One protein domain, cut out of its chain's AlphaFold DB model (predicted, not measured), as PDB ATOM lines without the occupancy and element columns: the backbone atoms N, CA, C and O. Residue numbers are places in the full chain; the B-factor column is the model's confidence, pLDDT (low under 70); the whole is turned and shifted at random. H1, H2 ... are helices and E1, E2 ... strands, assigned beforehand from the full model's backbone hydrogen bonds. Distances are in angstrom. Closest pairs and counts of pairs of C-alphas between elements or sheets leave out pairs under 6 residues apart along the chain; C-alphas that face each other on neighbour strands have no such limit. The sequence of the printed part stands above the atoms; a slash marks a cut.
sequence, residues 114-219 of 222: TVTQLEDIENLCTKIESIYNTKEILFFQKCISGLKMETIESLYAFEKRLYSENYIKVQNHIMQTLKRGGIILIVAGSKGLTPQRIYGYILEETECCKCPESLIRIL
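This is residues 114 to 219 of the 222 residues of an uncharacterized protein of Lachnospiraceae bacterium 1_4_56FAA (UniProt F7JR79). A twisted sheet of five strands has two long helices, H1 and H2, crossing over one face and a short helix, H3, over the other. The 106 printed residues hold, in order, H1 E1 E2 H2 E3 E4 E5 H3, a mixed class. The antiparallel sheet runs E2 E1 E3 E4 E5; the whole is compact, with a radius of gyration of the C-alphas of 13.3 A and spans of 35 by 33 by 20 A.

Start at E1, residues 134 to 143, a hairpin with E2, residues 146 to 154; N 139 and O 151 are 2.9 A apart. Its other neighbour is E3, residues 182 to 188, with N 138 and O 185 at 2.8 A. E3, E4 at residues 197 to 204 and E5 at 207 to 210 form a meander, successive antiparallel neighbours: see N 184 and O 201, 2.9 A, and N 202 and O 209, 2.8 A. H2, residues 165 to 180, lies over E1 and E3 at a height over the sheet of 8.5 A; E2, H2, E3 form a split strand-helix-strand unit, its strands separated by E1, with a right-handed crossover. On the same face, H1, residues 115 to 129, touches H2 with residues 121 to 125 alone, at a steep tilt of 49 degrees, opposite ways; the closest C-alphas, Ile 121 and Met 175, are 7.2 A apart. On the opposite face, H3, residues 213 to 219, runs across E4 at 89 degrees on the local plane; their closest C-alphas, Gly 200 and Ile 216, are 6.3 A apart. In H1, H2 and H3 every O i to N i+4 pair is within hydrogen-bond range.

Find C-alpha 115 at (191.010, 198.526, 143.710); H1 runs 21.1 A from there, H2 22.6 A, E1 27.2 A. H3 ends at C-alpha 219, (173.629, 190.678, 167.100).

The farthest C-alphas, Thr 114 and Gly 192, are 40.3 A apart. The printed part has no cut and no long link; pLDDT is under 70 at residues 162 to 163 and 190 to 195.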
ATOM      1  N   THR A 114     192.864 199.031 148.252       93.94
ATOM      2  CA  THR A 114     193.088 198.410 146.943       93.94
ATOM      3  C   THR A 114     191.878 198.593 146.024       93.94
ATOM      4  O   THR A 114     190.755 198.812 146.480       93.94
ATOM      5  N   VAL A 115     192.089 198.449 144.712       93.88
ATOM      6  CA  VAL A 115     191.010 198.526 143.710       93.88
ATOM      7  C   VAL A 115     189.892 197.524 144.019       93.88
ATOM      8  O   VAL A 115     188.729 197.909 144.034       93.88
ATOM      9  N   THR A 116     190.238 196.279 144.358       93.31
ATOM     10  CA  THR A 116     189.261 195.236 144.706       93.31
ATOM     11  C   THR A 116     188.447 195.599 145.948       93.31
ATOM     12  O   THR A 116     187.226 195.493 145.931       93.31
ATOM     13  N   GLN A 117     189.090 196.113 147.002       94.44
ATOM     14  CA  GLN A 117     188.371 196.568 148.199       94.44
ATOM     15  C   GLN A 117     187.400 197.714 147.876       94.44
ATOM     16  O   GLN A 117     186.272 197.729 148.365       94.44
ATOM     17  N   LEU A 118     187.816 198.667 147.035       94.19
ATOM     18  CA  LEU A 118     186.947 199.758 146.592       94.19
ATOM     19  C   LEU A 118     185.749 199.242 145.788       94.19
ATOM     20  O   LEU A 118     184.633 199.698 146.018       94.19
ATOM     21  N   GLU A 119     185.953 198.284 144.884       93.94
ATOM     22  CA  GLU A 119     184.869 197.636 144.138       93.94
ATOM     23  C   GLU A 119     183.880 196.930 145.074       93.94
ATOM     24  O   GLU A 119     182.668 197.090 144.922       93.94
ATOM     25  N   ASP A 120     184.368 196.214 146.090       93.50
ATOM     26  CA  ASP A 120     183.525 195.552 147.088       93.50
ATOM     27  C   ASP A 120     182.675 196.545 147.887       93.50
ATOM     28  O   ASP A 120     181.484 196.303 148.117       93.50
ATOM     29  N   ILE A 121     183.251 197.687 148.268       94.19
ATOM     30  CA  ILE A 121     182.537 198.763 148.966       94.19
ATOM     31  C   ILE A 121     181.468 199.387 148.066       94.19
ATOM     32  O   ILE A 121     180.333 199.566 148.504       94.19
ATOM     33  N   GLU A 122     181.784 199.691 146.806       93.25
ATOM     34  CA  GLU A 122     180.814 200.255 145.856       93.25
ATOM     35  C   GLU A 122     179.665 199.272 145.571       93.25
ATOM     36  O   GLU A 122     178.490 199.657 145.542       93.25
ATOM     37  N   ASN A 123     179.983 197.983 145.435       94.12
ATOM     38  CA  ASN A 123     178.997 196.917 145.284       94.12
ATOM     39  C   ASN A 123     178.099 196.800 146.520       94.12
ATOM     40  O   ASN A 123     176.891 196.583 146.396       94.12
ATOM     41  N   LEU A 124     178.665 196.937 147.719       94.69
ATOM     42  CA  LEU A 124     177.909 196.922 148.963       94.69
ATOM     43  C   LEU A 124     177.008 198.156 149.099       94.69
ATOM     44  O   LEU A 124     175.827 197.985 149.390       94.69
ATOM     45  N   CYS A 125     177.505 199.365 148.824       93.56
ATOM     46  CA  CYS A 125     176.685 200.581 148.817       93.56
ATOM     47  C   CYS A 125     175.502 200.452 147.845       93.56
ATOM     48  O   CYS A 125     174.366 200.716 148.229       93.56
ATOM     49  N   THR A 126     175.743 199.939 146.633       92.44
ATOM     50  CA  THR A 126     174.685 199.686 145.636       92.44
ATOM     51  C   THR A 126     173.652 198.677 146.150       92.44
ATOM     52  O   THR A 126     172.446 198.853 145.970       92.44
ATOM     53  N   LYS A 127     174.099 197.612 146.833       92.88
ATOM     54  CA  LYS A 127     173.190 196.649 147.474       92.88
ATOM     55  C   LYS A 127     172.355 197.321 148.562       92.88
ATOM     56  O   LYS A 127     171.158 197.067 148.605       92.88
ATOM     57  N   ILE A 128     172.950 198.170 149.401       92.31
ATOM     58  CA  ILE A 128     172.240 198.899 150.463       92.31
ATOM     59  C   ILE A 128     171.166 199.811 149.866       92.31
ATOM     60  O   ILE A 128     170.016 199.733 150.287       92.31
ATOM     61  N   GLU A 129     171.521 200.607 148.857       90.12
ATOM     62  CA  GLU A 129     170.606 201.510 148.140       90.12
ATOM     63  C   GLU A 129     169.431 200.744 147.502       90.12
ATOM     64  O   GLU A 129     168.298 201.217 147.493       90.12
ATOM     65  N   SER A 130     169.663 199.509 147.036       89.06
ATOM     66  CA  SER A 130     168.612 198.662 146.454       89.06
ATOM     67  C   SER A 130     167.626 198.061 147.470       89.06
ATOM     68  O   SER A 130     166.597 197.500 147.077       89.06
ATOM     69  N   ILE A 131     167.915 198.131 148.776       87.56
ATOM     70  CA  ILE A 131     167.022 197.598 149.809       87.56
ATOM     71  C   ILE A 131     165.891 198.601 150.046       87.56
ATOM     72  O   ILE A 131     166.087 199.702 150.546       87.56
ATOM     73  N   TYR A 132     164.665 198.185 149.743       78.31
ATOM     74  CA  TYR A 132     163.488 199.015 149.974       78.31
ATOM     75  C   TYR A 132     163.245 199.273 151.473       78.31
ATOM     76  O   TYR A 132     163.286 198.342 152.285       78.31
ATOM     77  N   ASN A 133     162.913 200.521 151.822       82.62
ATOM     78  CA  ASN A 133     162.637 200.978 153.189       82.62
ATOM     79  C   ASN A 133     163.787 200.728 154.180       82.62
ATOM     80  O   ASN A 133     163.544 200.299 155.315       82.62
ATOM     81  N   THR A 134     165.032 200.964 153.770       84.31
ATOM     82  CA  THR A 134     166.164 201.065 154.700       84.31
ATOM     83  C   THR A 134     165.935 202.190 155.703       84.31
ATOM     84  O   THR A 134     165.395 203.244 155.377       84.31
ATOM     85  N   LYS A 135     166.319 201.947 156.958       85.94
ATOM     86  CA  LYS A 135     166.239 202.951 158.020       85.94
ATOM     87  C   LYS A 135     167.597 203.368 158.520       85.94
ATOM     88  O   LYS A 135     167.889 204.550 158.603       85.94
ATOM     89  N   GLU A 136     168.377 202.377 158.916       92.81
ATOM     90  CA  GLU A 136     169.611 202.571 159.653       92.81
ATOM     91  C   GLU A 136     170.573 201.427 159.364       92.81
ATOM     92  O   GLU A 136     170.173 200.312 158.996       92.81
ATOM     93  N   ILE A 137     171.847 201.734 159.541       94.50
ATOM     94  CA  ILE A 137     172.957 200.803 159.482       94.50
ATOM     95  C   ILE A 137     173.683 200.847 160.825       94.50
ATOM     96  O   ILE A 137     174.003 201.912 161.347       94.50
ATOM     97  N   LEU A 138     173.907 199.675 161.405       95.12
ATOM     98  CA  LEU A 138     174.624 199.501 162.658       95.12
ATOM     99  C   LEU A 138     176.013 198.974 162.328       95.12
ATOM    100  O   LEU A 138     176.143 197.980 161.607       95.12
ATOM    101  N   PHE A 139     177.032 199.610 162.888       96.06
ATOM    102  CA  PHE A 139     178.426 199.236 162.706       96.06
ATOM    103  C   PHE A 139     178.944 198.555 163.967       96.06
ATOM    104  O   PHE A 139     178.896 199.120 165.060       96.06
ATOM    105  N   PHE A 140     179.449 197.336 163.813       94.88
ATOM    106  CA  PHE A 140     180.093 196.561 164.862       94.88
ATOM    107  C   PHE A 140     181.561 196.372 164.520       94.88
ATOM    108  O   PHE A 140     181.911 195.913 163.436       94.88
ATOM    109  N   GLN A 141     182.416 196.658 165.487       93.44
ATOM    110  CA  GLN A 141     183.856 196.642 165.324       93.44
ATOM    111  C   GLN A 141     184.458 195.519 166.167       93.44
ATOM    112  O   GLN A 141     184.067 195.323 167.326       93.44
ATOM    113  N   LYS A 142     185.415 194.773 165.601       89.50
ATOM    114  CA  LYS A 142     186.214 193.825 166.382       89.50
ATOM    115  C   LYS A 142     187.071 194.580 167.397       89.50
ATOM    116  O   LYS A 142     187.718 195.575 167.073       89.50
ATOM    117  N   CYS A 143     187.095 194.079 168.622       87.19
ATOM    118  CA  CYS A 143     187.923 194.544 169.724       87.19
ATOM    119  C   CYS A 143     188.466 193.342 170.516       87.19
ATOM    120  O   CYS A 143     188.098 192.195 170.268       87.19
ATOM    121  N   ILE A 144     189.347 193.598 171.490       84.00
ATOM    122  CA  ILE A 144     190.017 192.548 172.286       84.00
ATOM    123  C   ILE A 144     189.003 191.612 172.972       84.00
ATOM    124  O   ILE A 144     189.263 190.424 173.127       84.00
ATOM    125  N   SER A 145     187.837 192.134 173.361       81.06
ATOM    126  CA  SER A 145     186.770 191.390 174.042       81.06
ATOM    127  C   SER A 145     185.686 190.825 173.111       81.06
ATOM    128  O   SER A 145     184.689 190.301 173.606       81.06
ATOM    129  N   GLY A 146     185.856 190.896 171.785       85.50
ATOM    130  CA  GLY A 146     184.903 190.363 170.806       85.50
ATOM    131  C   GLY A 146     184.400 191.419 169.822       85.50
ATOM    132  O   GLY A 146     185.191 192.134 169.219       85.50
ATOM    133  N   LEU A 147     183.084 191.494 169.617       88.94
ATOM    134  CA  LEU A 147     182.431 192.498 168.770       88.94
ATOM    135  C   LEU A 147     181.706 193.520 169.645       88.94
ATOM    136  O   LEU A 147     180.963 193.144 170.550       88.94
ATOM    137  N   LYS A 148     181.888 194.808 169.347       90.88
ATOM    138  CA  LYS A 148     181.194 195.911 170.022       90.88
ATOM    139  C   LYS A 148     180.513 196.806 168.990       90.88
ATOM    140  O   LYS A 148     181.107 197.100 167.960       90.88
ATOM    141  N   MET A 149     179.295 197.260 169.283       92.38
ATOM    142  CA  MET A 149     178.637 198.298 168.486       92.38
ATOM    143  C   MET A 149     179.419 199.617 168.604       92.38
ATOM    144  O   MET A 149     179.647 200.102 169.715       92.38
ATOM    145  N   GLU A 150     179.861 200.157 167.471       92.62
ATOM    146  CA  GLU A 150     180.616 201.411 167.374       92.62
ATOM    147  C   GLU A 150     179.678 202.596 167.141       92.62
ATOM    148  O   GLU A 150     179.710 203.555 167.907       92.62
ATOM    149  N   THR A 151     178.821 202.521 166.119       93.25
ATOM    150  CA  THR A 151     177.879 203.596 165.782       93.25
ATOM    151  C   THR A 151     176.636 203.062 165.069       93.25
ATOM    152  O   THR A 151     176.626 201.939 164.553       93.25
ATOM    153  N   ILE A 152     175.587 203.881 165.048       92.75
ATOM    154  CA  ILE A 152     174.360 203.676 164.281       92.75
ATOM    155  C   ILE A 152     174.177 204.908 163.402       92.75
ATOM    156  O   ILE A 152     174.160 206.025 163.910       92.75
ATOM    157  N   GLU A 153     174.011 204.703 162.101       92.50
ATOM    158  CA  GLU A 153     173.798 205.785 161.144       92.50
ATOM    159  C   GLU A 153     172.450 205.640 160.448       92.50
ATOM    160  O   GLU A 153     172.009 204.534 160.122       92.50
ATOM    161  N   SER A 154     171.797 206.773 160.200       90.44
ATOM    162  CA  SER A 154     170.572 206.822 159.405       90.44
ATOM    163  C   SER A 154     170.888 206.537 157.938       90.44
ATOM    164  O   SER A 154     171.830 207.083 157.376       90.44
ATOM    165  N   LEU A 155     170.057 205.729 157.283       89.94
ATOM    166  CA  LEU A 155     170.093 205.508 155.833       89.94
ATOM    167  C   LEU A 155     169.087 206.396 155.083       89.94
ATOM    168  O   LEU A 155     168.819 206.173 153.904       89.94
ATOM    169  N   TYR A 156     168.520 207.408 155.748       84.25
ATOM    170  CA  TYR A 156     167.679 208.405 155.089       84.25
ATOM    171  C   TYR A 156     168.457 209.116 153.970       84.25
ATOM    172  O   TYR A 156     169.566 209.597 154.201       84.25
ATOM    173  N   ALA A 157     167.880 209.168 152.765       79.81
ATOM    174  CA  ALA A 157     168.510 209.749 151.573       79.81
ATOM    175  C   ALA A 157     169.926 209.195 151.271       79.81
ATOM    176  O   ALA A 157     170.796 209.910 150.763       79.81
ATOM    177  N   PHE A 158     170.174 207.917 151.596       85.38
ATOM    178  CA  PHE A 158     171.393 207.203 151.214       85.38
ATOM    179  C   PHE A 158     171.344 206.841 149.722       85.38
ATOM    180  O   PHE A 158     171.026 205.714 149.346       85.38
ATOM    181  N   GLU A 159     171.631 207.822 148.870       80.25
ATOM    182  CA  GLU A 159     171.565 207.694 147.414       80.25
ATOM    183  C   GLU A 159     172.839 208.242 146.776       80.25
ATOM    184  O   GLU A 159     173.187 209.415 146.945       80.25
ATOM    185  N   LYS A 160     173.532 207.411 145.989       77.75
ATOM    186  CA  LYS A 160     174.831 207.788 145.407       77.75
ATOM    187  C   LYS A 160     174.710 208.980 144.462       77.75
ATOM    188  O   LYS A 160     175.594 209.829 144.400       77.75
ATOM    189  N   ARG A 161     173.613 209.035 143.701       70.56
ATOM    190  CA  ARG A 161     173.381 210.057 142.666       70.56
ATOM    191  C   ARG A 161     173.246 211.462 143.234       70.56
ATOM    192  O   ARG A 161     173.533 212.415 142.519       70.56
ATOM    193  N   LEU A 162     172.818 211.572 144.487       61.28
ATOM    194  CA  LEU A 162     172.653 212.849 145.163       61.28
ATOM    195  C   LEU A 162     173.968 213.369 145.751       61.28
ATOM    196  O   LEU A 162     173.978 214.499 146.221       61.28
ATOM    197  N   TYR A 163     175.050 212.568 145.734       65.56
ATOM    198  CA  TYR A 163     176.322 212.880 146.402       65.56
ATOM    199  C   TYR A 163     176.104 213.468 147.805       65.56
ATOM    200  O   TYR A 163     176.786 214.403 148.215       65.56
ATOM    201  N   SER A 164     175.118 212.932 148.531       76.62
ATOM    202  CA  SER A 164     174.732 213.481 149.824       76.62
ATOM    203  C   SER A 164     175.848 213.264 150.844       76.62
ATOM    204  O   SER A 164     176.540 212.239 150.817       76.62
ATOM    205  N   GLU A 165     175.987 214.199 151.785       83.06
ATOM    206  CA  GLU A 165     176.868 214.043 152.946       83.06
ATOM    207  C   GLU A 165     176.660 212.673 153.603       83.06
ATOM    208  O   GLU A 165     177.619 211.948 153.874       83.06
ATOM    209  N   ASN A 166     175.396 212.270 153.778       86.62
ATOM    210  CA  ASN A 166     175.053 211.003 154.407       86.62
ATOM    211  C   ASN A 166     175.587 209.789 153.627       86.62
ATOM    212  O   ASN A 166     176.077 208.835 154.233       86.62
ATOM    213  N   TYR A 167     175.564 209.824 152.287       90.75
ATOM    214  CA  TYR A 167     176.172 208.769 151.472       90.75
ATOM    215  C   TYR A 167     177.677 208.657 151.743       90.75
ATOM    216  O   TYR A 167     178.184 207.561 151.996       90.75
ATOM    217  N   ILE A 168     178.387 209.790 151.743       92.19
ATOM    218  CA  ILE A 168     179.836 209.839 151.981       92.19
ATOM    219  C   ILE A 168     180.167 209.384 153.405       92.19
ATOM    220  O   ILE A 168     181.074 208.570 153.593       92.19
ATOM    221  N   LYS A 169     179.411 209.848 154.404       92.56
ATOM    222  CA  LYS A 169     179.580 209.490 155.815       92.56
ATOM    223  C   LYS A 169     179.404 207.988 156.043       92.56
ATOM    224  O   LYS A 169     180.282 207.339 156.613       92.56
ATOM    225  N   VAL A 170     178.311 207.402 155.554       94.50
ATOM    226  CA  VAL A 170     178.071 205.955 155.666       94.50
ATOM    227  C   VAL A 170     179.151 205.170 154.917       94.50
ATOM    228  O   VAL A 170     179.676 204.193 155.454       94.50
ATOM    229  N   GLN A 171     179.555 205.614 153.721       95.38
ATOM    230  CA  GLN A 171     180.654 204.983 152.985       95.38
ATOM    231  C   GLN A 171     181.976 205.038 153.772       95.38
ATOM    232  O   GLN A 171     182.700 204.041 153.811       95.38
ATOM    233  N   ASN A 172     182.282 206.153 154.446       95.44
ATOM    234  CA  ASN A 172     183.453 206.282 155.318       95.44
ATOM    235  C   ASN A 172     183.431 205.260 156.455       95.44
ATOM    236  O   ASN A 172     184.442 204.596 156.692       95.44
ATOM    237  N   HIS A 173     182.287 205.079 157.118       96.25
ATOM    238  CA  HIS A 173     182.147 204.075 158.173       96.25
ATOM    239  C   HIS A 173     182.299 202.643 157.646       96.25
ATOM    240  O   HIS A 173     182.970 201.830 158.286       96.25
ATOM    241  N   ILE A 174     181.767 202.330 156.458       96.31
ATOM    242  CA  ILE A 174     181.973 201.023 155.809       96.31
ATOM    243  C   ILE A 174     183.469 200.792 155.546       96.31
ATOM    244  O   ILE A 174     184.000 199.745 155.918       96.31
ATOM    245  N   MET A 175     184.171 201.779 154.976       95.81
ATOM    246  CA  MET A 175     185.617 201.703 154.724       95.81
ATOM    247  C   MET A 175     186.422 201.504 156.012       95.81
ATOM    248  O   MET A 175     187.333 200.680 156.056       95.81
ATOM    249  N   GLN A 176     186.093 202.231 157.080       94.69
ATOM    250  CA  GLN A 176     186.760 202.079 158.374       94.69
ATOM    251  C   GLN A 176     186.513 200.700 158.991       94.69
ATOM    252  O   GLN A 176     187.455 200.095 159.505       94.69
ATOM    253  N   THR A 177     185.281 200.197 158.895       95.25
ATOM    254  CA  THR A 177     184.910 198.867 159.396       95.25
ATOM    255  C   THR A 177     185.678 197.781 158.649       95.25
ATOM    256  O   THR A 177     186.240 196.892 159.281       95.25
ATOM    257  N   LEU A 178     185.800 197.895 157.321       94.81
ATOM    258  CA  LEU A 178     186.618 196.996 156.500       94.81
ATOM    259  C   LEU A 178     188.083 196.985 156.955       94.81
ATOM    260  O   LEU A 178     188.651 195.925 157.197       94.81
ATOM    261  N   LYS A 179     188.685 198.171 157.123       91.50
ATOM    262  CA  LYS A 179     190.094 198.305 157.522       91.50
ATOM    263  C   LYS A 179     190.400 197.724 158.898       91.50
ATOM    264  O   LYS A 179     191.527 197.313 159.148       91.50
ATOM    265  N   ARG A 180     189.441 197.777 159.820       91.06
ATOM    266  CA  ARG A 180     189.635 197.327 161.203       91.06
ATOM    267  C   ARG A 180     189.072 195.922 161.459       91.06
ATOM    268  O   ARG A 180     189.317 195.372 162.529       91.06
ATOM    269  N   GLY A 181     188.322 195.358 160.513       93.75
ATOM    270  CA  GLY A 181     187.609 194.089 160.653       93.75
ATOM    271  C   GLY A 181     186.333 194.228 161.488       93.75
ATOM    272  O   GLY A 181     186.387 194.594 162.662       93.75
ATOM    273  N   GLY A 182     185.166 193.914 160.941       95.06
ATOM    274  CA  GLY A 182     183.902 194.136 161.637       95.06
ATOM    275  C   GLY A 182     182.679 193.593 160.915       95.06
ATOM    276  O   GLY A 182     182.764 192.794 159.985       95.06
ATOM    277  N   ILE A 183     181.509 194.007 161.390       95.75
ATOM    278  CA  ILE A 183     180.210 193.601 160.858       95.75
ATOM    279  C   ILE A 183     179.331 194.831 160.722       95.75
ATOM    280  O   ILE A 183     179.242 195.640 161.639       95.75
ATOM    281  N   ILE A 184     178.608 194.924 159.614       95.81
ATOM    282  CA  ILE A 184     177.511 195.878 159.471       95.81
ATOM    283  C   ILE A 184     176.173 195.154 159.451       95.81
ATOM    284  O   ILE A 184     176.052 194.076 158.863       95.81
ATOM    285  N   LEU A 185     175.155 195.757 160.061       94.88
ATOM    286  CA  LEU A 185     173.768 195.311 159.970       94.88
ATOM    287  C   LEU A 185     172.899 196.425 159.401       94.88
ATOM    288  O   LEU A 185     172.885 197.528 159.927       94.88
ATOM    289  N   ILE A 186     172.127 196.122 158.368       94.19
ATOM    290  CA  ILE A 186     171.184 197.045 157.740       94.19
ATOM    291  C   ILE A 186     169.783 196.666 158.187       94.19
ATOM    292  O   ILE A 186     169.347 195.530 157.970       94.19
ATOM    293  N   VAL A 187     169.068 197.618 158.774       91.00
ATOM    294  CA  VAL A 187     167.687 197.440 159.225       91.00
ATOM    295  C   VAL A 187     166.739 198.044 158.194       91.00
ATOM    296  O   VAL A 187     166.817 199.230 157.874       91.00
ATOM    297  N   ALA A 188     165.809 197.226 157.700       88.44
ATOM    298  CA  ALA A 188     164.798 197.622 156.725       88.44
ATOM    299  C   ALA A 188     163.370 197.284 157.188       88.44
ATOM    300  O   ALA A 188     163.128 196.297 157.894       88.44
ATOM    301  N   GLY A 189     162.408 198.106 156.768       80.19
ATOM    302  CA  GLY A 189     160.989 198.054 157.151       80.19
ATOM    303  C   GLY A 189     160.574 199.275 157.974       80.19
ATOM    304  O   GLY A 189     161.407 200.125 158.257       80.19
ATOM    305  N   SER A 190     159.313 199.384 158.397       68.56
ATOM    306  CA  SER A 190     158.782 200.565 159.115       68.56
ATOM    307  C   SER A 190     159.005 200.499 160.638       68.56
ATOM    308  O   SER A 190     159.234 199.427 161.200       68.56
ATOM    309  N   LYS A 191     159.101 201.644 161.335       56.59
ATOM    310  CA  LYS A 191     159.421 201.671 162.784       56.59
ATOM    311  C   LYS A 191     158.189 201.182 163.548       56.59
ATOM    312  O   LYS A 191     157.089 201.613 163.235       56.59
ATOM    313  N   GLY A 192     158.358 200.249 164.484       59.19
ATOM    314  CA  GLY A 192     157.236 199.666 165.234       59.19
ATOM    315  C   GLY A 192     156.357 198.674 164.459       59.19
ATOM    316  O   GLY A 192     155.435 198.117 165.045       59.19
ATOM    317  N   LEU A 193     156.647 198.404 163.180       56.44
ATOM    318  CA  LEU A 193     155.932 197.401 162.389       56.44
ATOM    319  C   LEU A 193     156.817 196.176 162.154       56.44
ATOM    320  O   LEU A 193     157.942 196.272 161.660       56.44
ATOM    321  N   THR A 194     156.289 195.008 162.504       56.62
ATOM    322  CA  THR A 194     156.818 193.710 162.081       56.62
ATOM    323  C   THR A 194     156.183 193.301 160.750       56.62
ATOM    324  O   THR A 194     154.974 193.472 160.601       56.62
ATOM    325  N   PRO A 195     156.945 192.711 159.809       56.69
ATOM    326  CA  PRO A 195     158.315 192.219 159.977       56.69
ATOM    327  C   PRO A 195     159.409 193.241 159.606       56.69
ATOM    328  O   PRO A 195     159.384 193.833 158.530       56.69
ATOM    329  N   GLN A 196     160.428 193.363 160.465       76.25
ATOM    330  CA  GLN A 196     161.692 194.035 160.140       76.25
ATOM    331  C   GLN A 196     162.666 193.047 159.490       76.25
ATOM    332  O   GLN A 196     162.960 191.977 160.045       76.25
ATOM    333  N   ARG A 197     163.199 193.411 158.322       85.81
ATOM    334  CA  ARG A 197     164.247 192.648 157.633       85.81
ATOM    335  C   ARG A 197     165.600 193.194 158.068       85.81
ATOM    336  O   ARG A 197     165.777 194.404 158.118       85.81
ATOM    337  N   ILE A 198     166.529 192.307 158.419       89.75
ATOM    338  CA  ILE A 198     167.905 192.703 158.734       89.75
ATOM    339  C   ILE A 198     168.846 191.942 157.816       89.75
ATOM    340  O   ILE A 198     168.753 190.718 157.706       89.75
ATOM    341  N   TYR A 199     169.732 192.685 157.170       92.44
ATOM    342  CA  TYR A 199     170.793 192.175 156.313       92.44
ATOM    343  C   TYR A 199     172.113 192.402 157.037       92.44
ATOM    344  O   TYR A 199     172.284 193.446 157.651       92.44
ATOM    345  N   GLY A 200     173.028 191.438 157.003       94.50
ATOM    346  CA  GLY A 200     174.324 191.570 157.662       94.50
ATOM    347  C   GLY A 200     175.463 191.271 156.706       94.50
ATOM    348  O   GLY A 200     175.326 190.377 155.868       94.50
ATOM    349  N   TYR A 201     176.575 191.984 156.859       96.25
ATOM    350  CA  TYR A 201     177.802 191.769 156.095       96.25
ATOM    351  C   TYR A 201     179.011 191.786 157.025       96.25
ATOM    352  O   TYR A 201     179.106 192.649 157.893       96.25
ATOM    353  N   ILE A 202     179.898 190.812 156.852       95.38
ATOM    354  CA  ILE A 202     181.217 190.766 157.481       95.38
ATOM    355  C   ILE A 202     182.162 191.545 156.568       95.38
ATOM    356  O   ILE A 202     182.155 191.333 155.354       95.38
ATOM    357  N   LEU A 203     182.930 192.454 157.159       95.06
ATOM    358  CA  LEU A 203     183.894 193.307 156.481       95.06
ATOM    359  C   LEU A 203     185.267 193.059 157.095       95.06
ATOM    360  O   LEU A 203     185.540 193.516 158.197       95.06
ATOM    361  N   GLU A 204     186.124 192.347 156.383       91.50
ATOM    362  CA  GLU A 204     187.526 192.123 156.728       91.50
ATOM    363  C   GLU A 204     188.413 192.616 155.589       91.50
ATOM    364  O   GLU A 204     187.967 192.727 154.450       91.50
ATOM    365  N   GLU A 205     189.693 192.850 155.869       84.25
ATOM    366  CA  GLU A 205     190.647 193.379 154.888       84.25
ATOM    367  C   GLU A 205     190.633 192.622 153.546       84.25
ATOM    368  O   GLU A 205     190.776 193.235 152.489       84.25
ATOM    369  N   THR A 206     190.405 191.309 153.573       83.44
ATOM    370  CA  THR A 206     190.384 190.448 152.383       83.44
ATOM    371  C   THR A 206     188.996 189.945 151.992       83.44
ATOM    372  O   THR A 206     188.893 189.169 151.045       83.44
ATOM    373  N   GLU A 207     187.938 190.291 152.728       83.69
ATOM    374  CA  GLU A 207     186.624 189.671 152.542       83.69
ATOM    375  C   GLU A 207     185.466 190.630 152.849       83.69
ATOM    376  O   GLU A 207     185.351 191.176 153.943       83.69
ATOM    377  N   CYS A 208     184.543 190.761 151.892       91.19
ATOM    378  CA  CYS A 208     183.233 191.373 152.088       91.19
ATOM    379  C   CYS A 208     182.150 190.335 151.773       91.19
ATOM    380  O   CYS A 208     181.805 190.096 150.612       91.19
ATOM    381  N   CYS A 209     181.610 189.681 152.801       92.38
ATOM    382  CA  CYS A 209     180.670 188.575 152.619       92.38
ATOM    383  C   CYS A 209     179.409 188.731 153.472       92.38
ATOM    384  O   CYS A 209     179.350 189.483 154.442       92.38
ATOM    385  N   LYS A 210     178.340 188.033 153.086       93.81
ATOM    386  CA  LYS A 210     177.068 188.094 153.808       93.81
ATOM    387  C   LYS A 210     177.183 187.344 155.138       93.81
ATOM    388  O   LYS A 210     177.623 186.199 155.170       93.81
ATOM    389  N   CYS A 211     176.705 187.956 156.218       93.00
ATOM    390  CA  CYS A 211     176.625 187.312 157.525       93.00
ATOM    391  C   CYS A 211     175.734 186.056 157.483       93.00
ATOM    392  O   CYS A 211     174.632 186.106 156.920       93.00
ATOM    393  N   PRO A 212     176.126 184.974 158.178       91.75
ATOM    394  CA  PRO A 212     175.227 183.869 158.483       91.75
ATOM    395  C   PRO A 212     173.998 184.348 159.271       91.75
ATOM    396  O   PRO A 212     174.105 185.199 160.157       91.75
ATOM    397  N   GLU A 213     172.824 183.761 159.017       88.50
ATOM    398  CA  GLU A 213     171.592 184.142 159.729       88.50
ATOM    399  C   GLU A 213     171.689 183.953 161.249       88.50
ATOM    400  O   GLU A 213     171.103 184.723 162.010       88.50
ATOM    401  N   SER A 214     172.433 182.939 161.701       87.94
ATOM    402  CA  SER A 214     172.680 182.683 163.123       87.94
ATOM    403  C   SER A 214     173.359 183.872 163.805       87.94
ATOM    404  O   SER A 214     172.953 184.261 164.899       87.94
ATOM    405  N   LEU A 215     174.330 184.496 163.136       86.56
ATOM    406  CA  LEU A 215     175.061 185.650 163.645       86.56
ATOM    407  C   LEU A 215     174.175 186.899 163.697       86.56
ATOM    408  O   LEU A 215     174.144 187.588 164.713       86.56
ATOM    409  N   ILE A 216     173.362 187.129 162.658       87.56
ATOM    410  CA  ILE A 216     172.378 188.225 162.638       87.56
ATOM    411  C   ILE A 216     171.402 188.102 163.820       87.56
ATOM    412  O   ILE A 216     171.067 189.100 164.457       87.56
ATOM    413  N   ARG A 217     170.951 186.884 164.157       84.81
ATOM    414  CA  ARG A 217     170.043 186.650 165.298       84.81
ATOM    415  C   ARG A 217     170.683 186.951 166.653       84.81
ATOM    416  O   ARG A 217     169.957 187.342 167.563       84.81
ATOM    417  N   ILE A 218     171.991 186.744 166.795       83.94
ATOM    418  CA  ILE A 218     172.734 187.068 168.020       83.94
ATOM    419  C   ILE A 218     172.878 188.585 168.141       83.94
ATOM    420  O   ILE A 218     172.488 189.151 169.157       83.94
ATOM    421  N   LEU A 219     173.362 189.240 167.085       82.31
ATOM    422  CA  LEU A 219     173.629 190.678 167.100       82.31
ATOM    423  C   LEU A 219     172.355 191.525 167.227       82.31
ATOM    424  O   LEU A 219     172.399 192.593 167.813       82.31
TER     425      LEU A 219